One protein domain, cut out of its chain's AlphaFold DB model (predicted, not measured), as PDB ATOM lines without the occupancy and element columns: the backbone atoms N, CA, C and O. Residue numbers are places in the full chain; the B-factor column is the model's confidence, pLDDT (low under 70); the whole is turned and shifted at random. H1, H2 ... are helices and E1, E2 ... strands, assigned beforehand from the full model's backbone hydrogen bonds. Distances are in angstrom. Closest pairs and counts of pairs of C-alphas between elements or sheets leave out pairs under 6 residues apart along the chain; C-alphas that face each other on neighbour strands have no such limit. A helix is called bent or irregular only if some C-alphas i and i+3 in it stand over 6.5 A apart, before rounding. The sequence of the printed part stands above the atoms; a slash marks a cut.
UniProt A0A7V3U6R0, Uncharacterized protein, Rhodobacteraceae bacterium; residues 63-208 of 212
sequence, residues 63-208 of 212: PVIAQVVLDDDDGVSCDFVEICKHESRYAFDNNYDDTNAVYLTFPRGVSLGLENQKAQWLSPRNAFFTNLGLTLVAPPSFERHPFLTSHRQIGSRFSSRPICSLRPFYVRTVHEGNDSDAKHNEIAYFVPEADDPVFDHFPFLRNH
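What this domain is: This is residues 63 to 208 of the 212 residues of an uncharacterized protein of Rhodobacteraceae bacterium (UniProt A0A7V3U6R0). Two small sheets stand end to end along an elongated domain: E1, E5, E2 and E6 at one end, with the helix H1 slantwise over one face, and E4, E3 and E7 at the other, with E2 running on into E3. The short helix H2 grazes the first sheet and H3 the second, with H4 near H3. The printed part has 146 residues, with four named helices and seven named strands in the order E1 H1 E2 E3 E4 E5 H2 E6 E7 H3 H4. Both sheets and the class are mixed, with under half of the residues in named elements. The whole is compact, with a radius of gyration of the C-alphas of 16.2 A and spans of 48 by 31 by 24 A.

How they stand to each other: The first sheet runs E1, residues 65 to 68, E5, residues 134 to 138, E2, residues 102 to 105, and E6, residues 160 to 162. E1 and E5 are antiparallel, with N 67 and O 136 2.8 A apart; E5 and E2 are antiparallel, with N 104 and O 135 at 2.8 A; E2 and E6 are parallel, with N 161 and O 103 at 2.8 A. H1, residues 80 to 93, is on one face of this sheet, making two layers, a sheet with a helix on one face, at a height of 8.4 A over the sheet; it lies over E5 and E2, and only just not over E1, on which 2 of its 14 C-alphas fall when dropped onto the local plane; the closest C-alphas of H1 and E5, those of Ser 88 and Val 137, are 6.2 A apart. On the local plane it stands at 42 degrees to E5, slantwise to the strands. E1, H1 and E2 form a split strand-helix-strand unit, its two strands running the same way with E5 between them, and its crossover is left-handed. H2, residues 151 to 157, only grazes this sheet; its closest C-alpha to E6 is that of Ile 154, 7.5 A from that of Ser 160. H2 is irregular, with C-alphas 152 and 155 7.3 A apart. E2 runs on at 53 degrees into E3, residues 108 to 115, the inner strand of the second sheet. E3 and E4, residues 118 to 126, form an antiparallel hairpin, with N 111 and O 123 at 2.8 A; E4 bends by 57 degrees at residue 121. E7, residues 170 to 175, is parallel to E3, with N 112 and O 172 at 2.8 A. H3, residues 198 to 201, only grazes this sheet and is close but not clearly touching H4, residues 203 to 207; their closest C-alphas, of Phe 199 and Leu 205, are 6.4 A apart. Every O i to N i+4 pair is within hydrogen-bond range in H1; H2 has 1 of 3, beside 3 of 4 O i to N i+3 pairs, H4 has 0 of 1, beside 2 of 2, and H3 is too short for an i+4 pair.

Where its parts are: E1 begins at C-alpha 65 (-56.360, 23.725, -25.880). From first to last C-alpha H1 is 19.7 A long, E3 23.0 A, E4 23.7 A and E7 16.3 A. H4 ends at C-alpha 207 (-43.985, 43.822, -49.412).

The domain as a whole: The two C-alphas farthest apart, of Asp 98 and Asn 116, are 49.6 A apart. The printed part has no cut. The links E1 to H1, E5 to H2 and E7 to H3 are long. Mean pLDDT of the printed part is 88.4, and residues 176 to 187 are under 70.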
ATOM      1  N   PRO A  63     -61.886  22.424 -22.035       89.62
ATOM      2  CA  PRO A  63     -61.642  20.985 -21.987       89.62
ATOM      3  C   PRO A  63     -60.348  20.604 -22.716       89.62
ATOM      4  O   PRO A  63     -59.679  19.640 -22.344       89.62
ATOM      5  N   VAL A  64     -60.002  21.355 -23.766       93.50
ATOM      6  CA  VAL A  64     -58.864  21.102 -24.652       93.50
ATOM      7  C   VAL A  64     -58.361  22.421 -25.222       93.50
ATOM      8  O   VAL A  64     -59.153  23.230 -25.701       93.50
ATOM      9  N   ILE A  65     -57.039  22.592 -25.253       94.88
ATOM     10  CA  ILE A  65     -56.360  23.725 -25.880       94.88
ATOM     11  C   ILE A  65     -55.384  23.203 -26.935       94.88
ATOM     12  O   ILE A  65     -54.572  22.318 -26.658       94.88
ATOM     13  N   ALA A  66     -55.435  23.791 -28.131       96.25
ATOM     14  CA  ALA A  66     -54.405  23.636 -29.153       96.25
ATOM     15  C   ALA A  66     -53.305  24.686 -28.931       96.25
ATOM     16  O   ALA A  66     -53.529  25.887 -29.064       96.25
ATOM     17  N   GLN A  67     -52.116  24.229 -28.559       95.44
ATOM     18  CA  GLN A  67     -50.973  25.065 -28.213       95.44
ATOM     19  C   GLN A  67     -49.961  25.058 -29.351       95.44
ATOM     20  O   GLN A  67     -49.431  24.004 -29.708       95.44
ATOM     21  N   VAL A  68     -49.646  26.244 -29.858       94.25
ATOM     22  CA  VAL A  68     -48.654  26.471 -30.911       94.25
ATOM     23  C   VAL A  68     -47.600  27.407 -30.343       94.25
ATOM     24  O   VAL A  68     -47.932  28.399 -29.695       94.25
ATOM     25  N   VAL A  69     -46.328  27.079 -30.552       90.62
ATOM     26  CA  VAL A  69     -45.208  27.920 -30.129       90.62
ATOM     27  C   VAL A  69     -44.527  28.488 -31.358       90.62
ATOM     28  O   VAL A  69     -44.276  27.767 -32.318       90.62
ATOM     29  N   LEU A  70     -44.216  29.776 -31.287       90.81
ATOM     30  CA  LEU A  70     -43.566  30.517 -32.348       90.81
ATOM     31  C   LEU A  70     -42.509  31.431 -31.730       90.81
ATOM     32  O   LEU A  70     -42.760  32.027 -30.676       90.81
ATOM     33  N   ASP A  71     -41.350  31.503 -32.374       89.06
ATOM     34  CA  ASP A  71     -40.324  32.490 -32.052       89.06
ATOM     35  C   ASP A  71     -40.729  33.857 -32.645       89.06
ATOM     36  O   ASP A  71     -41.629  33.942 -33.486       89.06
ATOM     37  N   ASP A  72     -40.153  34.954 -32.153       88.62
ATOM     38  CA  ASP A  72     -40.602  36.316 -32.482       88.62
ATOM     39  C   ASP A  72     -40.203  36.790 -33.888       88.62
ATOM     40  O   ASP A  72     -40.755  37.774 -34.386       88.62
ATOM     41  N   ASP A  73     -39.287  36.078 -34.540       89.69
ATOM     42  CA  ASP A  73     -38.860  36.274 -35.922       89.69
ATOM     43  C   ASP A  73     -39.530  35.310 -36.916       89.69
ATOM     44  O   ASP A  73     -39.349  35.461 -38.125       89.69
ATOM     45  N   ASP A  74     -40.346  34.367 -36.443       93.44
ATOM     46  CA  ASP A  74     -41.024  33.362 -37.262       93.44
ATOM     47  C   ASP A  74     -42.509  33.695 -37.511       93.44
ATOM     48  O   ASP A  74     -43.112  34.579 -36.897       93.44
ATOM     49  N   GLY A  75     -43.139  32.976 -38.448       95.00
ATOM     50  CA  GLY A  75     -44.533  33.198 -38.838       95.00
ATOM     51  C   GLY A  75     -45.278  31.918 -39.211       95.00
ATOM     52  O   GLY A  75     -44.682  30.931 -39.629       95.00
ATOM     53  N   VAL A  76     -46.608  31.953 -39.131       97.12
ATOM     54  CA  VAL A  76     -47.504  30.901 -39.648       97.12
ATOM     55  C   VAL A  76     -48.373  31.437 -40.785       97.12
ATOM     56  O   VAL A  76     -48.535  32.652 -40.919       97.12
ATOM     57  N   SER A  77     -48.913  30.548 -41.621       97.69
ATOM     58  CA  SER A  77     -49.740  30.943 -42.765       97.69
ATOM     59  C   SER A  77     -50.967  31.730 -42.313       97.69
ATOM     60  O   SER A  77     -51.427  31.619 -41.171       97.69
ATOM     61  N   CYS A  78     -51.505  32.559 -43.201       97.56
ATOM     62  CA  CYS A  78     -52.558  33.511 -42.873       97.56
ATOM     63  C   CYS A  78     -53.875  32.876 -42.424       97.56
ATOM     64  O   CYS A  78     -54.708  33.605 -41.919       97.56
ATOM     65  N   ASP A  79     -54.049  31.575 -42.579       97.56
ATOM     66  CA  ASP A  79     -55.208  30.728 -42.269       97.56
ATOM     67  C   ASP A  79     -54.837  29.549 -41.345       97.56
ATOM     68  O   ASP A  79     -55.612  28.614 -41.150       97.56
ATOM     69  N   PHE A  80     -53.630  29.575 -40.770       97.75
ATOM     70  CA  PHE A  80     -53.112  28.488 -39.949       97.75
ATOM     71  C   PHE A  80     -54.023  28.167 -38.762       97.75
ATOM     72  O   PHE A  80     -54.236  26.996 -38.469       97.75
ATOM     73  N   VAL A  81     -54.587  29.183 -38.097       97.44
ATOM     74  CA  VAL A  81     -55.498  28.992 -36.953       97.44
ATOM     75  C   VAL A  81     -56.729  28.177 -37.345       97.44
ATOM     76  O   VAL A  81     -57.079  27.235 -36.637       97.44
ATOM     77  N   GLU A  82     -57.347  28.498 -38.480       97.94
ATOM     78  CA  GLU A  82     -58.547  27.820 -38.984       97.94
ATOM     79  C   GLU A  82     -58.274  26.327 -39.216       97.94
ATOM     80  O   GLU A  82     -58.968  25.454 -38.687       97.94
ATOM     81  N   ILE A  83     -57.189  26.029 -39.935       97.56
ATOM     82  CA  ILE A  83     -56.771  24.657 -40.241       97.56
ATOM     83  C   ILE A  83     -56.358  23.922 -38.964       97.56
ATOM     84  O   ILE A  83     -56.743  22.774 -38.749       97.56
ATOM     85  N   CYS A  84     -55.592  24.581 -38.096       97.69
ATOM     86  CA  CYS A  84     -55.117  24.003 -36.848       97.69
ATOM     87  C   CYS A  84     -56.281  23.621 -35.933       97.69
ATOM     88  O   CYS A  84     -56.283  22.513 -35.400       97.69
ATOM     89  N   LYS A  85     -57.309  24.467 -35.799       97.31
ATOM     90  CA  LYS A  85     -58.524  24.127 -35.045       97.31
ATOM     91  C   LYS A  85     -59.241  22.918 -35.627       97.31
ATOM     92  O   LYS A  85     -59.610  22.022 -34.868       97.31
ATOM     93  N   HIS A  86     -59.421  22.886 -36.949       96.88
ATOM     94  CA  HIS A  86     -60.084  21.773 -37.625       96.88
ATOM     95  C   HIS A  86     -59.350  20.449 -37.374       96.88
ATOM     96  O   HIS A  86     -59.940  19.492 -36.871       96.88
ATOM     97  N   GLU A  87     -58.042  20.416 -37.638       97.44
ATOM     98  CA  GLU A  87     -57.219  19.221 -37.430       97.44
ATOM     99  C   GLU A  87     -57.091  18.849 -35.949       97.44
ATOM    100  O   GLU A  87     -57.062  17.665 -35.622       97.44
ATOM    101  N   SER A  88     -57.065  19.831 -35.042       96.75
ATOM    102  CA  SER A  88     -57.018  19.588 -33.594       96.75
ATOM    103  C   SER A  88     -58.289  18.921 -33.100       96.75
ATOM    104  O   SER A  88     -58.207  17.951 -32.349       96.75
ATOM    105  N   ARG A  89     -59.458  19.399 -33.547       95.31
ATOM    106  CA  ARG A  89     -60.749  18.785 -33.223       95.31
ATOM    107  C   ARG A  89     -60.781  17.343 -33.709       95.31
ATOM    108  O   ARG A  89     -60.993  16.439 -32.911       95.31
ATOM    109  N   TYR A  90     -60.476  17.134 -34.990       95.12
ATOM    110  CA  TYR A  90     -60.454  15.800 -35.577       95.12
ATOM    111  C   TYR A  90     -59.500  14.863 -34.828       95.12
ATOM    112  O   TYR A  90     -59.875  13.745 -34.481       95.12
ATOM    113  N   ALA A  91     -58.261  15.301 -34.585       94.31
ATOM    114  CA  ALA A  91     -57.245  14.467 -33.959       94.31
ATOM    115  C   ALA A  91     -57.587  14.125 -32.512       94.31
ATOM    116  O   ALA A  91     -57.344  12.997 -32.104       94.31
ATOM    117  N   PHE A  92     -58.140  15.075 -31.756       92.75
ATOM    118  CA  PHE A  92     -58.519  14.851 -30.368       92.75
ATOM    119  C   PHE A  92     -59.729  13.918 -30.256       92.75
ATOM    120  O   PHE A  92     -59.679  12.956 -29.497       92.75
ATOM    121  N   ASP A  93     -60.769  14.138 -31.067       91.56
ATOM    122  CA  ASP A  93     -61.990  13.321 -31.055       91.56
ATOM    123  C   ASP A  93     -61.735  11.876 -31.529       91.56
ATOM    124  O   ASP A  93     -62.470  10.958 -31.174       91.56
ATOM    125  N   ASN A  94     -60.678  11.665 -32.324       90.94
ATOM    126  CA  ASN A  94     -60.241  10.352 -32.807       90.94
ATOM    127  C   ASN A  94     -58.962   9.861 -32.107       90.94
ATOM    128  O   ASN A  94     -58.272   8.982 -32.634       90.94
ATOM    129  N   ASN A  95     -58.604  10.439 -30.958       87.38
ATOM    130  CA  ASN A  95     -57.450   9.988 -30.196       87.38
ATOM    131  C   ASN A  95     -57.824   8.740 -29.387       87.38
ATOM    132  O   ASN A  95     -58.636   8.810 -28.471       87.38
ATOM    133  N   TYR A  96     -57.210   7.604 -29.711       79.38
ATOM    134  CA  TYR A  96     -57.415   6.334 -28.997       79.38
ATOM    135  C   TYR A  96     -56.415   6.125 -27.846       79.38
ATOM    136  O   TYR A  96     -56.303   5.027 -27.310       79.38
ATOM    137  N   ASP A  97     -55.646   7.161 -27.513       81.44
ATOM    138  CA  ASP A  97     -54.634   7.164 -26.461       81.44
ATOM    139  C   ASP A  97     -55.210   7.753 -25.164       81.44
ATOM    140  O   ASP A  97     -55.740   8.867 -25.152       81.44
ATOM    141  N   ASP A  98     -55.055   7.020 -24.059       80.00
ATOM    142  CA  ASP A  98     -55.571   7.376 -22.731       80.00
ATOM    143  C   ASP A  98     -54.941   8.654 -22.142       80.00
ATOM    144  O   ASP A  98     -55.402   9.183 -21.126       80.00
ATOM    145  N   THR A  99     -53.878   9.184 -22.755       81.44
ATOM    146  CA  THR A  99     -53.198  10.399 -22.287       81.44
ATOM    147  C   THR A  99     -54.014  11.683 -22.458       81.44
ATOM    148  O   THR A  99     -53.620  12.710 -21.898       81.44
ATOM    149  N   ASN A 100     -55.127  11.655 -23.206       86.69
ATOM    150  CA  ASN A 100     -55.907  12.844 -23.581       86.69
ATOM    151  C   ASN A 100     -55.022  13.954 -24.173       86.69
ATOM    152  O   ASN A 100     -55.228  15.140 -23.928       86.69
ATOM    153  N   ALA A 101     -53.996  13.571 -24.926       92.38
ATOM    154  CA  ALA A 101     -53.111  14.498 -25.601       92.38
ATOM    155  C   ALA A 101     -52.722  13.939 -26.965       92.38
ATOM    156  O   ALA A 101     -52.421  12.755 -27.109       92.38
ATOM    157  N   VAL A 102     -52.686  14.812 -27.963       95.25
ATOM    158  CA  VAL A 102     -52.229  14.470 -29.307       95.25
ATOM    159  C   VAL A 102     -51.385  15.607 -29.857       95.25
ATOM    160  O   VAL A 102     -51.690  16.787 -29.666       95.25
ATOM    161  N   TYR A 103     -50.293  15.262 -30.528       95.56
ATOM    162  CA  TYR A 103     -49.493  16.234 -31.255       95.56
ATOM    163  C   TYR A 103     -49.920  16.289 -32.716       95.56
ATOM    164  O   TYR A 103     -50.093  15.261 -33.367       95.56
ATOM    165  N   LEU A 104     -50.021  17.492 -33.267       96.56
ATOM    166  CA  LEU A 104     -50.068  17.690 -34.710       96.56
ATOM    167  C   LEU A 104     -48.700  18.137 -35.191       96.56
ATOM    168  O   LEU A 104     -48.016  18.918 -34.525       96.56
ATOM    169  N   THR A 105     -48.320  17.681 -36.379       95.62
ATOM    170  CA  THR A 105     -47.176  18.246 -37.087       95.62
ATOM    171  C   THR A 105     -47.575  18.696 -38.482       95.62
ATOM    172  O   THR A 105     -48.082  17.912 -39.277       95.62
ATOM    173  N   PHE A 106     -47.309  19.966 -38.766       97.12
ATOM    174  CA  PHE A 106     -47.437  20.626 -40.057       97.12
ATOM    175  C   PHE A 106     -46.031  20.736 -40.659       97.12
ATOM    176  O   PHE A 106     -45.327  21.701 -40.376       97.12
ATOM    177  N   PRO A 107     -45.552  19.730 -41.412       95.31
ATOM    178  CA  PRO A 107     -44.134  19.622 -41.734       95.31
ATOM    179  C   PRO A 107     -43.697  20.577 -42.849       95.31
ATOM    180  O   PRO A 107     -42.512  20.889 -42.948       95.31
ATOM    181  N   ARG A 108     -44.624  21.035 -43.699       96.12
ATOM    182  CA  ARG A 108     -44.300  21.913 -44.824       96.12
ATOM    183  C   ARG A 108     -44.268  23.375 -44.409       96.12
ATOM    184  O   ARG A 108     -45.240  23.902 -43.877       96.12
ATOM    185  N   GLY A 109     -43.185  24.050 -44.761       95.56
ATOM    186  CA  GLY A 109     -43.035  25.490 -44.607       95.56
ATOM    187  C   GLY A 109     -41.994  26.041 -45.569       95.56
ATOM    188  O   GLY A 109     -41.565  25.354 -46.498       95.56
ATOM    189  N   VAL A 110     -41.569  27.274 -45.331       95.44
ATOM    190  CA  VAL A 110     -40.509  27.943 -46.092       95.44
ATOM    191  C   VAL A 110     -39.488  28.557 -45.139       95.44
ATOM    192  O   VAL A 110     -39.839  29.015 -44.059       95.44
ATOM    193  N   SER A 111     -38.215  28.533 -45.507       94.38
ATOM    194  CA  SER A 111     -37.184  29.375 -44.900       94.38
ATOM    195  C   SER A 111     -37.217  30.738 -45.580       94.38
ATOM    196  O   SER A 111     -37.240  30.773 -46.807       94.38
ATOM    197  N   LEU A 112     -37.171  31.825 -44.816       94.56
ATOM    198  CA  LEU A 112     -36.973  33.190 -45.290       94.56
ATOM    199  C   LEU A 112     -35.540  33.623 -44.992       94.56
ATOM    200  O   LEU A 112     -35.172  33.806 -43.833       94.56
ATOM    201  N   GLY A 113     -34.744  33.799 -46.039       92.31
ATOM    202  CA  GLY A 113     -33.389  34.313 -45.932       92.31
ATOM    203  C   GLY A 113     -33.366  35.823 -45.779       92.31
ATOM    204  O   GLY A 113     -33.796  36.542 -46.684       92.31
ATOM    205  N   LEU A 114     -32.833  36.295 -44.654       90.31
ATOM    206  CA  LEU A 114     -32.561  37.703 -44.411       90.31
ATOM    207  C   LEU A 114     -31.066  37.984 -44.553       90.31
ATOM    208  O   LEU A 114     -30.240  37.432 -43.824       90.31
ATOM    209  N   GLU A 115     -30.734  38.913 -45.442       87.06
ATOM    210  CA  GLU A 115     -29.381  39.452 -45.591       87.06
ATOM    211  C   GLU A 115     -29.462  40.971 -45.489       87.06
ATOM    212  O   GLU A 115     -30.315  41.602 -46.120       87.06
ATOM    213  N   ASN A 116     -28.617  41.572 -44.646       86.88
ATOM    214  CA  ASN A 116     -28.668  43.009 -44.352       86.88
ATOM    215  C   ASN A 116     -30.087  43.508 -43.988       86.88
ATOM    216  O   ASN A 116     -30.515  44.573 -44.438       86.88
ATOM    217  N   GLN A 117     -30.826  42.723 -43.190       84.62
ATOM    218  CA  GLN A 117     -32.211  42.995 -42.771       84.62
ATOM    219  C   GLN A 117     -33.232  43.099 -43.915       84.62
ATOM    220  O   GLN A 117     -34.276  43.735 -43.770       84.62
ATOM    221  N   LYS A 118     -32.949  42.472 -45.060       90.00
ATOM    222  CA  LYS A 118     -33.854  42.412 -46.210       90.00
ATOM    223  C   LYS A 118     -34.087  40.968 -46.624       90.00
ATOM    224  O   LYS A 118     -33.137  40.192 -46.687       90.00
ATOM    225  N   ALA A 119     -35.334  40.644 -46.954       91.81
ATOM    226  CA  ALA A 119     -35.679  39.377 -47.586       91.81
ATOM    227  C   ALA A 119     -34.924  39.237 -48.914       91.81
ATOM    228  O   ALA A 119     -34.987  40.138 -49.749       91.81
ATOM    229  N   GLN A 120     -34.191  38.136 -49.080       91.25
ATOM    230  CA  GLN A 120     -33.436  37.848 -50.303       91.25
ATOM    231  C   GLN A 120     -33.974  36.629 -51.036       91.25
ATOM    232  O   GLN A 120     -34.093  36.644 -52.254       91.25
ATOM    233  N   TRP A 121     -34.303  35.572 -50.300       91.88
ATOM    234  CA  TRP A 121     -34.671  34.291 -50.884       91.88
ATOM    235  C   TRP A 121     -35.633  33.533 -49.981       91.88
ATOM    236  O   TRP A 121     -35.714  33.762 -48.770       91.88
ATOM    237  N   LEU A 122     -36.339  32.590 -50.590       94.19
ATOM    238  CA  LEU A 122     -37.095  31.550 -49.925       94.19
ATOM    239  C   LEU A 122     -36.465  30.187 -50.211       94.19
ATOM    240  O   LEU A 122     -35.801  29.987 -51.224       94.19
ATOM    241  N   SER A 123     -36.674  29.232 -49.312       93.50
ATOM    242  CA  SER A 123     -36.271  27.840 -49.530       93.50
ATOM    243  C   SER A 123     -37.343  26.907 -48.962       93.50
ATOM    244  O   SER A 123     -37.679  27.052 -47.783       93.50
ATOM    245  N   PRO A 124     -37.868  25.925 -49.713       93.25
ATOM    246  CA  PRO A 124     -38.850  24.990 -49.181       93.25
ATOM    247  C   PRO A 124     -38.314  24.214 -47.973       93.25
ATOM    248  O   PRO A 124     -37.153  23.808 -47.932       93.25
ATOM    249  N   ARG A 125     -39.176  23.963 -46.987       92.00
ATOM    250  CA  ARG A 125     -38.879  23.104 -45.837       92.00
ATOM    251  C   ARG A 125     -39.909  21.994 -45.723       92.00
ATOM    252  O   ARG A 125     -41.104  22.223 -45.887       92.00
ATOM    253  N   ASN A 126     -39.429  20.806 -45.370       92.56
ATOM    254  CA  ASN A 126     -40.262  19.675 -44.989       92.56
ATOM    255  C   ASN A 126     -39.666  19.016 -43.738       92.56
ATOM    256  O   ASN A 126     -38.731  18.224 -43.837       92.56
ATOM    257  N   ALA A 127     -40.150  19.401 -42.559       90.69
ATOM    258  CA  ALA A 127     -39.602  18.974 -41.278       90.69
ATOM    259  C   ALA A 127     -40.717  18.566 -40.307       90.69
ATOM    260  O   ALA A 127     -41.395  19.407 -39.717       90.69
ATOM    261  N   PHE A 128     -40.873  17.258 -40.104       92.25
ATOM    262  CA  PHE A 128     -41.780  16.723 -39.092       92.25
ATOM    263  C   PHE A 128     -41.316  17.107 -37.688       92.25
ATOM    264  O   PHE A 128     -40.122  17.109 -37.388       92.25
ATOM    265  N   PHE A 129     -42.286  17.406 -36.830       91.31
ATOM    266  CA  PHE A 129     -42.084  17.797 -35.441       91.31
ATOM    267  C   PHE A 129     -41.100  18.967 -35.291       91.31
ATOM    268  O   PHE A 129     -40.301  18.995 -34.367       91.31
ATOM    269  N   THR A 130     -41.104  19.933 -36.211       89.31
ATOM    270  CA  THR A 130     -40.382  21.200 -36.020       89.31
ATOM    271  C   THR A 130     -41.233  22.160 -35.192       89.31
ATOM    272  O   THR A 130     -42.447  22.174 -35.366       89.31
ATOM    273  N   ASN A 131     -40.621  22.964 -34.315       87.62
ATOM    274  CA  ASN A 131     -41.355  23.846 -33.394       87.62
ATOM    275  C   ASN A 131     -42.415  24.714 -34.102       87.62
ATOM    276  O   ASN A 131     -43.558  24.720 -33.663       87.62
ATOM    277  N   LEU A 132     -42.065  25.353 -35.227       88.19
ATOM    278  CA  LEU A 132     -42.940  26.277 -35.965       88.19
ATOM    279  C   LEU A 132     -44.232  25.636 -36.505       88.19
ATOM    280  O   LEU A 132     -45.205  26.326 -36.789       88.19
ATOM    281  N   GLY A 133     -44.225  24.316 -36.692       87.94
ATOM    282  CA  GLY A 133     -45.353  23.538 -37.200       87.94
ATOM    283  C   GLY A 133     -45.820  22.481 -36.207       87.94
ATOM    284  O   GLY A 133     -46.480  21.526 -36.606       87.94
ATOM    285  N   LEU A 134     -45.433  22.582 -34.936       94.44
ATOM    286  CA  LEU A 134     -45.795  21.623 -33.903       94.44
ATOM    287  C   LEU A 134     -46.940  22.189 -33.066       94.44
ATOM    288  O   LEU A 134     -46.834  23.272 -32.500       94.44
ATOM    289  N   THR A 135     -48.021  21.423 -32.953       96.25
ATOM    290  CA  THR A 135     -49.154  21.761 -32.086       96.25
ATOM    291  C   THR A 135     -49.342  20.673 -31.043       96.25
ATOM    292  O   THR A 135     -49.340  19.495 -31.388       96.25
ATOM    293  N   LEU A 136     -49.520  21.053 -29.779       95.94
ATOM    294  CA  LEU A 136     -49.990  20.151 -28.725       95.94
ATOM    295  C   LEU A 136     -51.474  20.404 -28.490       95.94
ATOM    296  O   LEU A 136     -51.845  21.514 -28.126       95.94
ATOM    297  N   VAL A 137     -52.301  19.380 -28.645       96.31
ATOM    298  CA  VAL A 137     -53.735  19.432 -28.362       96.31
ATOM    299  C   VAL A 137     -53.985  18.617 -27.102       96.31
ATOM    300  O   VAL A 137     -53.855  17.394 -27.121       96.31
ATOM    301  N   ALA A 138     -54.263  19.294 -25.989       95.00
ATOM    302  CA  ALA A 138     -54.432  18.652 -24.687       95.00
ATOM    303  C   ALA A 138     -55.222  19.546 -23.714       95.00
ATOM    304  O   ALA A 138     -55.282  20.762 -23.921       95.00
ATOM    305  N   PRO A 139     -55.779  18.988 -22.624       93.00
ATOM    306  CA  PRO A 139     -56.313  19.777 -21.524       93.00
ATOM    307  C   PRO A 139     -55.269  20.752 -20.949       93.00
ATOM    308  O   PRO A 139     -54.077  20.422 -20.911       93.00
ATOM    309  N   PRO A 140     -55.690  21.910 -20.409       91.94
ATOM    310  CA  PRO A 140     -54.790  22.889 -19.790       91.94
ATOM    311  C   PRO A 140     -53.916  22.286 -18.678       91.94
ATOM    312  O   PRO A 140     -52.777  22.698 -18.467       91.94
ATOM    313  N   SER A 141     -54.442  21.286 -17.966       89.50
ATOM    314  CA  SER A 141     -53.772  20.586 -16.867       89.50
ATOM    315  C   SER A 141     -52.685  19.600 -17.313       89.50
ATOM    316  O   SER A 141     -51.903  19.152 -16.466       89.50
ATOM    317  N   PHE A 142     -52.578  19.287 -18.609       91.56
ATOM    318  CA  PHE A 142     -51.608  18.321 -19.120       91.56
ATOM    319  C   PHE A 142     -50.170  18.711 -18.751       91.56
ATOM    320  O   PHE A 142     -49.789  19.882 -18.734       91.56
ATOM    321  N   GLU A 143     -49.346  17.732 -18.379       87.69
ATOM    322  CA  GLU A 143     -48.038  17.997 -17.758       87.69
ATOM    323  C   GLU A 143     -46.997  18.575 -18.725       87.69
ATOM    324  O   GLU A 143     -46.017  19.198 -18.300       87.69
ATOM    325  N   ARG A 144     -47.186  18.362 -20.030       87.12
ATOM    326  CA  ARG A 144     -46.251  18.796 -21.070       87.12
ATOM    327  C   ARG A 144     -46.689  20.108 -21.705       87.12
ATOM    328  O   ARG A 144     -47.847  20.492 -21.691       87.12
ATOM    329  N   HIS A 145     -45.702  20.775 -22.282       87.75
ATOM    330  CA  HIS A 145     -45.841  21.996 -23.064       87.75
ATOM    331  C   HIS A 145     -44.878  21.878 -24.255       87.75
ATOM    332  O   HIS A 145     -43.812  21.273 -24.065       87.75
ATOM    333  N   PRO A 146     -45.155  22.461 -25.437       85.19
ATOM    334  CA  PRO A 146     -44.223  22.406 -26.567       85.19
ATOM    335  C   PRO A 146     -42.789  22.853 -26.203       85.19
ATOM    336  O   PRO A 146     -41.849  22.091 -26.394       85.19
ATOM    337  N   PHE A 147     -42.616  23.984 -25.501       82.25
ATOM    338  CA  PHE A 147     -41.316  24.416 -24.933       82.25
ATOM    339  C   PHE A 147     -40.607  23.442 -23.963       82.25
ATOM    340  O   PHE A 147     -39.435  23.647 -23.649       82.25
ATOM    341  N   LEU A 148     -41.292  22.440 -23.402       79.00
ATOM    342  CA  LEU A 148     -40.698  21.458 -22.477       79.00
ATOM    343  C   LEU A 148     -40.460  20.095 -23.128       79.00
ATOM    344  O   LEU A 148     -39.966  19.183 -22.460       79.00
ATOM    345  N   THR A 149     -40.829  19.934 -24.397       77.88
ATOM    346  CA  THR A 149     -40.822  18.638 -25.070       77.88
ATOM    347  C   THR A 149     -39.765  18.641 -26.159       77.88
ATOM    348  O   THR A 149     -39.765  19.491 -27.044       77.88
ATOM    349  N   SER A 150     -38.836  17.684 -26.093       80.88
ATOM    350  CA  SER A 150     -37.864  17.490 -27.168       80.88
ATOM    351  C   SER A 150     -38.608  17.061 -28.423       80.88
ATOM    352  O   SER A 150     -39.118  15.941 -28.494       80.88
ATOM    353  N   HIS A 151     -38.671  17.954 -29.404       77.38
ATOM    354  CA  HIS A 151     -39.503  17.769 -30.583       77.38
ATOM    355  C   HIS A 151     -39.093  16.535 -31.411       77.38
ATOM    356  O   HIS A 151     -39.943  15.818 -31.929       77.38
ATOM    357  N   ARG A 152     -37.802  16.165 -31.390       77.75
ATOM    358  CA  ARG A 152     -37.269  14.939 -32.020       77.75
ATOM    359  C   ARG A 152     -37.807  13.634 -31.420       77.75
ATOM    360  O   ARG A 152     -37.706  12.593 -32.055       77.75
ATOM    361  N   GLN A 153     -38.319  13.669 -30.190       82.62
ATOM    362  CA  GLN A 153     -38.805  12.484 -29.473       82.62
ATOM    363  C   GLN A 153     -40.333  12.373 -29.478       82.62
ATOM    364  O   GLN A 153     -40.862  11.437 -28.889       82.62
ATOM    365  N   ILE A 154     -41.050  13.316 -30.098       85.94
ATOM    366  CA  ILE A 154     -42.516  13.350 -30.036       85.94
ATOM    367  C   ILE A 154     -43.121  12.149 -30.752       85.94
ATOM    368  O   ILE A 154     -43.860  11.391 -30.133       85.94
ATOM    369  N   GLY A 155     -42.719  11.914 -32.005       83.19
ATOM    370  CA  GLY A 155     -43.261  10.822 -32.814       83.19
ATOM    371  C   GLY A 155     -43.006   9.415 -32.262       83.19
ATOM    372  O   GLY A 155     -43.633   8.472 -32.727       83.19
ATOM    373  N   SER A 156     -42.111   9.252 -31.281       85.56
ATOM    374  CA  SER A 156     -41.856   7.965 -30.619       85.56
ATOM    375  C   SER A 156     -42.465   7.841 -29.222       85.56
ATOM    376  O   SER A 156     -42.390   6.765 -28.633       85.56
ATOM    377  N   ARG A 157     -43.025   8.920 -28.661       85.81
ATOM    378  CA  ARG A 157     -43.505   8.958 -27.266       85.81
ATOM    379  C   ARG A 157     -44.955   9.375 -27.102       85.81
ATOM    380  O   ARG A 157     -45.499   9.156 -26.026       85.81
ATOM    381  N   PHE A 158     -45.542  10.006 -28.110       88.69
ATOM    382  CA  PHE A 158     -46.895  10.536 -28.033       88.69
ATOM    383  C   PHE A 158     -47.658  10.247 -29.314       88.69
ATOM    384  O   PHE A 158     -47.094  10.312 -30.415       88.69
ATOM    385  N   SER A 159     -48.961  10.031 -29.164       91.31
ATOM    386  CA  SER A 159     -49.889  10.027 -30.286       91.31
ATOM    387  C   SER A 159     -49.739  11.305 -31.100       91.31
ATOM    388  O   SER A 159     -49.695  12.418 -30.567       91.31
ATOM    389  N   SER A 160     -49.556  11.125 -32.404       92.69
ATOM    390  CA  SER A 160     -49.142  12.188 -33.310       92.69
ATOM    391  C   SER A 160     -49.826  12.046 -34.664       92.69
ATOM    392  O   SER A 160     -49.827  10.962 -35.245       92.69
ATOM    393  N   ARG A 161     -50.346  13.149 -35.203       94.12
ATOM    394  CA  ARG A 161     -50.963  13.212 -36.531       94.12
ATOM    395  C   ARG A 161     -50.158  14.139 -37.451       94.12
ATOM    396  O   ARG A 161     -50.065  15.340 -37.181       94.12
ATOM    397  N   PRO A 162     -49.577  13.620 -38.544       95.12
ATOM    398  CA  PRO A 162     -48.972  14.459 -39.565       95.12
ATOM    399  C   PRO A 162     -50.033  15.072 -40.483       95.12
ATOM    400  O   PRO A 162     -50.906  14.373 -40.993       95.12
ATOM    401  N   ILE A 163     -49.920  16.374 -40.736       96.44
ATOM    402  CA  ILE A 163     -50.774  17.111 -41.668       96.44
ATOM    403  C   ILE A 163     -50.063  17.194 -43.018       96.44
ATOM    404  O   ILE A 163     -49.284  18.104 -43.304       96.44
ATOM    405  N   CYS A 164     -50.300  16.180 -43.846       90.25
ATOM    406  CA  CYS A 164     -49.691  16.061 -45.163       90.25
ATOM    407  C   CYS A 164     -50.467  16.900 -46.187       90.25
ATOM    408  O   CYS A 164     -51.515  16.488 -46.673       90.25
ATOM    409  N   SER A 165     -49.928  18.064 -46.544       91.69
ATOM    410  CA  SER A 165     -50.457  18.928 -47.603       91.69
ATOM    411  C   SER A 165     -49.334  19.397 -48.525       91.69
ATOM    412  O   SER A 165     -48.166  19.235 -48.178       91.69
ATOM    413  N   LEU A 166     -49.661  19.956 -49.696       90.94
ATOM    414  CA  LEU A 166     -48.658  20.516 -50.611       90.94
ATOM    415  C   LEU A 166     -48.257  21.957 -50.270       90.94
ATOM    416  O   LEU A 166     -47.137  22.356 -50.587       90.94
ATOM    417  N   ARG A 167     -49.138  22.691 -49.590       94.62
ATOM    418  CA  ARG A 167     -48.948  24.086 -49.174       94.62
ATOM    419  C   ARG A 167     -48.024  24.235 -47.956       94.62
ATOM    420  O   ARG A 167     -47.947  23.318 -47.134       94.62
ATOM    421  N   PRO A 168     -47.361  25.392 -47.802       96.88
ATOM    422  CA  PRO A 168     -46.635  25.737 -46.587       96.88
ATOM    423  C   PRO A 168     -47.573  26.211 -45.459       96.88
ATOM    424  O   PRO A 168     -48.618  26.817 -45.702       96.88
ATOM    425  N   PHE A 169     -47.172  25.953 -44.213       97.69
ATOM    426  CA  PHE A 169     -47.895  26.343 -42.993       97.69
ATOM    427  C   PHE A 169     -47.130  27.332 -42.117       97.69
ATOM    428  O   PHE A 169     -47.739  28.020 -41.305       97.69
ATOM    429  N   TYR A 170     -45.813  27.419 -42.281       97.12
ATOM    430  CA  TYR A 170     -44.970  28.335 -41.525       97.12
ATOM    431  C   TYR A 170     -43.860  28.936 -42.388       97.12
ATOM    432  O   TYR A 170     -43.448  28.353 -43.397       97.12
ATOM    433  N   VAL A 171     -43.361  30.085 -41.950       96.25
ATOM    434  CA  VAL A 171     -42.141  30.729 -42.428       96.25
ATOM    435  C   VAL A 171     -41.139  30.756 -41.280       96.25
ATOM    436  O   VAL A 171     -41.463  31.210 -40.186       96.25
ATOM    437  N   ARG A 172     -39.946  30.212 -41.531       94.25
ATOM    438  CA  ARG A 172     -38.815  30.231 -40.606       94.25
ATOM    439  C   ARG A 172     -37.819  31.283 -41.046       94.25
ATOM    440  O   ARG A 172     -37.287  31.158 -42.148       94.25
ATOM    441  N   THR A 173     -37.496  32.239 -40.199       92.75
ATOM    442  CA  THR A 173     -36.473  33.229 -40.518       92.75
ATOM    443  C   THR A 173     -35.071  32.635 -40.379       92.75
ATOM    444  O   THR A 173     -34.756  31.888 -39.454       92.75
ATOM    445  N   VAL A 174     -34.213  32.929 -41.355       89.88
ATOM    446  CA  VAL A 174     -32.795  32.563 -41.373       89.88
ATOM    447  C   VAL A 174     -31.994  33.846 -41.541       89.88
ATOM    448  O   VAL A 174     -32.057  34.491 -42.584       89.88
ATOM    449  N   HIS A 175     -31.228  34.212 -40.517       83.81
ATOM    450  CA  HIS A 175     -30.351  35.381 -40.530       83.81
ATOM    451  C   HIS A 175     -28.930  35.008 -40.086       83.81
ATOM    452  O   HIS A 175     -28.722  33.998 -39.414       83.81
ATOM    453  N   GLU A 176     -27.946  35.847 -40.423       65.31
ATOM    454  CA  GLU A 176     -26.504  35.587 -40.232       65.31
ATOM    455  C   GLU A 176     -26.109  35.200 -38.797       65.31
ATOM    456  O   GLU A 176     -25.164  34.443 -38.602       65.31
ATOM    457  N   GLY A 177     -26.853  35.679 -37.795       58.66
ATOM    458  CA  GLY A 177     -26.623  35.339 -36.390       58.66
ATOM    459  C   GLY A 177     -27.182  33.993 -35.897       58.66
ATOM    460  O   GLY A 177     -26.773  33.580 -34.817       58.66
ATOM    461  N   ASN A 178     -28.104  33.333 -36.618       52.38
ATOM    462  CA  ASN A 178     -28.857  32.182 -36.080       52.38
ATOM    463  C   ASN A 178     -28.419  30.812 -36.612       52.38
ATOM    464  O   ASN A 178     -28.679  29.819 -35.948       52.38
ATOM    465  N   ASP A 179     -27.782  30.723 -37.781       54.56
ATOM    466  CA  ASP A 179     -27.463  29.422 -38.383       54.56
ATOM    467  C   ASP A 179     -26.378  29.560 -39.465       54.56
ATOM    468  O   ASP A 179     -26.674  29.769 -40.645       54.56
ATOM    469  N   SER A 180     -25.105  29.392 -39.095       45.81
ATOM    470  CA  SER A 180     -24.024  29.214 -40.078       45.81
ATOM    471  C   SER A 180     -24.205  27.930 -40.904       45.81
ATOM    472  O   SER A 180     -23.821  27.895 -42.067       45.81
ATOM    473  N   ASP A 181     -24.868  26.909 -40.346       48.34
ATOM    474  CA  ASP A 181     -25.043  25.595 -40.984       48.34
ATOM    475  C   ASP A 181     -26.245  25.519 -41.942       48.34
ATOM    476  O   ASP A 181     -26.283  24.654 -42.818       48.34
ATOM    477  N   ALA A 182     -27.218  26.436 -41.844       49.69
ATOM    478  CA  ALA A 182     -28.367  26.446 -42.758       49.69
ATOM    479  C   ALA A 182     -27.977  26.827 -44.196       49.69
ATOM    480  O   ALA A 182     -28.661  26.421 -45.131       49.69
ATOM    481  N   LYS A 183     -26.862  27.553 -44.377       48.66
ATOM    482  CA  LYS A 183     -26.331  27.934 -45.697       48.66
ATOM    483  C   LYS A 183     -25.629  26.779 -46.433       48.66
ATOM    484  O   LYS A 183     -25.350  26.920 -47.619       48.66
ATOM    485  N   HIS A 184     -25.344  25.653 -45.766       46.81
ATOM    486  CA  HIS A 184     -24.428  24.617 -46.272       46.81
ATOM    487  C   HIS A 184     -25.077  23.342 -46.826       46.81
ATOM    488  O   HIS A 184     -24.359  22.450 -47.268       46.81
ATOM    489  N   ASN A 185     -26.405  23.250 -46.861       49.50
ATOM    490  CA  ASN A 185     -27.079  22.149 -47.548       49.50
ATOM    491  C   ASN A 185     -27.469  22.577 -48.968       49.50
ATOM    492  O   ASN A 185     -27.786  23.745 -49.184       49.50
ATOM    493  N   GLU A 186     -27.463  21.633 -49.915       54.41
ATOM    494  CA  GLU A 186     -27.907  21.754 -51.318       54.41
ATOM    495  C   GLU A 186     -29.415  22.073 -51.432       54.41
ATOM    496  O   GLU A 186     -30.192  21.366 -52.070       54.41
ATOM    497  N   ILE A 187     -29.881  23.098 -50.727       62.91
ATOM    498  CA  ILE A 187     -31.283  23.475 -50.672       62.91
ATOM    499  C   ILE A 187     -31.547  24.425 -51.835       62.91
ATOM    500  O   ILE A 187     -30.827  25.400 -52.036       62.91
ATOM    501  N   ALA A 188     -32.589  24.131 -52.611       79.81
ATOM    502  CA  ALA A 188     -33.041  25.007 -53.678       79.81
ATOM    503  C   ALA A 188     -33.571  26.319 -53.078       79.81
ATOM    504  O   ALA A 188     -34.649  26.355 -52.478       79.81
ATOM    505  N   TYR A 189     -32.790  27.385 -53.233       88.31
ATOM    506  CA  TYR A 189     -33.220  28.751 -52.964       88.31
ATOM    507  C   TYR A 189     -33.935  29.312 -54.190       88.31
ATOM    508  O   TYR A 189     -33.538  29.040 -55.324       88.31
ATOM    509  N   PHE A 190     -34.965  30.119 -53.968       90.62
ATOM    510  CA  PHE A 190     -35.662  30.834 -55.030       90.62
ATOM    511  C   PHE A 190     -36.063  32.235 -54.573       90.62
ATOM    512  O   PHE A 190     -36.255  32.488 -53.382       90.62
ATOM    513  N   VAL A 191     -36.187  33.147 -55.530       91.94
ATOM    514  CA  VAL A 191     -36.830  34.446 -55.328       91.94
ATOM    515  C   VAL A 191     -38.255  34.293 -55.863       91.94
ATOM    516  O   VAL A 191     -38.393  33.918 -57.027       91.94
ATOM    517  N   PRO A 192     -39.304  34.477 -55.043       91.69
ATOM    518  CA  PRO A 192     -40.677  34.333 -55.511       91.69
ATOM    519  C   PRO A 192     -41.008  35.421 -56.539       91.69
ATOM    520  O   PRO A 192     -40.812  36.609 -56.276       91.69
ATOM    521  N   GLU A 193     -41.540  35.004 -57.685       91.88
ATOM    522  CA  GLU A 193     -42.120  35.896 -58.693       91.88
ATOM    523  C   GLU A 193     -43.477  36.440 -58.219       91.88
ATOM    524  O   GLU A 193     -44.076  35.917 -57.280       91.88
ATOM    525  N   ALA A 194     -43.994  37.500 -58.849       88.56
ATOM    526  CA  ALA A 194     -45.177  38.233 -58.369       88.56
ATOM    527  C   ALA A 194     -46.458  37.379 -58.190       88.56
ATOM    528  O   ALA A 194     -47.320  37.718 -57.364       88.56
ATOM    529  N   ASP A 195     -46.588  36.299 -58.958       90.62
ATOM    530  CA  ASP A 195     -47.696  35.340 -58.963       90.62
ATOM    531  C   ASP A 195     -47.407  34.050 -58.173       90.62
ATOM    532  O   ASP A 195     -48.227  33.133 -58.191       90.62
ATOM    533  N   ASP A 196     -46.287  33.979 -57.442       93.50
ATOM    534  CA  ASP A 196     -45.942  32.799 -56.651       93.50
ATOM    535  C   ASP A 196     -47.018  32.511 -55.576       93.50
ATOM    536  O   ASP A 196     -47.364  33.398 -54.776       93.50
ATOM    537  N   PRO A 197     -47.539  31.268 -55.500       93.88
ATOM    538  CA  PRO A 197     -48.601  30.894 -54.564       93.88
ATOM    539  C   PRO A 197     -48.180  30.992 -53.091       93.88
ATOM    540  O   PRO A 197     -49.033  30.988 -52.202       93.88
ATOM    541  N   VAL A 198     -46.883  31.113 -52.780       95.12
ATOM    542  CA  VAL A 198     -46.416  31.364 -51.409       95.12
ATOM    543  C   VAL A 198     -47.063  32.613 -50.812       95.12
ATOM    544  O   VAL A 198     -47.337  32.656 -49.609       95.12
ATOM    545  N   PHE A 199     -47.370  33.610 -51.645       95.94
ATOM    546  CA  PHE A 199     -48.001  34.847 -51.211       95.94
ATOM    547  C   PHE A 199     -49.468  34.691 -50.821       95.94
ATOM    548  O   PHE A 199     -49.968  35.519 -50.060       95.94
ATOM    549  N   ASP A 200     -50.147  33.643 -51.283       95.81
ATOM    550  CA  ASP A 200     -51.522  33.356 -50.866       95.81
ATOM    551  C   ASP A 200     -51.555  32.850 -49.418       95.81
ATOM    552  O   ASP A 200     -52.523  33.069 -48.695       95.81
ATOM    553  N   HIS A 201     -50.462  32.230 -48.966       97.12
ATOM    554  CA  HIS A 201     -50.303  31.736 -47.600       97.12
ATOM    555  C   HIS A 201     -49.588  32.733 -46.683       97.12
ATOM    556  O   HIS A 201     -49.871  32.774 -45.485       97.12
ATOM    557  N   PHE A 202     -48.691  33.562 -47.226       97.00
ATOM    558  CA  PHE A 202     -47.957  34.593 -46.488       97.00
ATOM    559  C   PHE A 202     -48.027  35.952 -47.207       97.00
ATOM    560  O   PHE A 202     -47.027  36.419 -47.760       97.00
ATOM    561  N   PRO A 203     -49.181  36.646 -47.165       95.25
ATOM    562  CA  PRO A 203     -49.385  37.876 -47.933       95.25
ATOM    563  C   PRO A 203     -48.382  38.992 -47.625       95.25
ATOM    564  O   PRO A 203     -48.057  39.791 -48.499       95.25
ATOM    565  N   PHE A 204     -47.855  39.038 -46.396       92.44
ATOM    566  CA  PHE A 204     -46.890  40.058 -45.984       92.44
ATOM    567  C   PHE A 204     -45.580  40.002 -46.786       92.44
ATOM    568  O   PHE A 204     -44.956  41.043 -46.989       92.44
ATOM    569  N   LEU A 205     -45.187  38.827 -47.300       94.75
ATOM    570  CA  LEU A 205     -43.959  38.663 -48.085       94.75
ATOM    571  C   LEU A 205     -43.985  39.478 -49.386       94.75
ATOM    572  O   LEU A 205     -42.926  39.906 -49.842       94.75
ATOM    573  N   ARG A 206     -45.171  39.793 -49.937       93.19
ATOM    574  CA  ARG A 206     -45.311  40.651 -51.133       93.19
ATOM    575  C   ARG A 206     -44.676  42.034 -50.955       93.19
ATOM    576  O   ARG A 206     -44.288  42.656 -51.935       93.19
ATOM    577  N   ASN A 207     -44.581  42.521 -49.718       91.62
ATOM    578  CA  ASN A 207     -43.985  43.822 -49.412       91.62
ATOM    579  C   ASN A 207     -42.453  43.771 -49.304       91.62
ATOM    580  O   ASN A 207     -41.815  44.817 -49.201       91.62
ATOM    581  N   HIS A 208     -41.872  42.570 -49.280       91.44
ATOM    582  CA  HIS A 208     -40.454  42.356 -49.001       91.44
ATOM    583  C   HIS A 208     -39.678  41.797 -50.191       91.44
ATOM    584  O   HIS A 208     -38.463  41.973 -50.234       91.44
TER     585      HIS A 208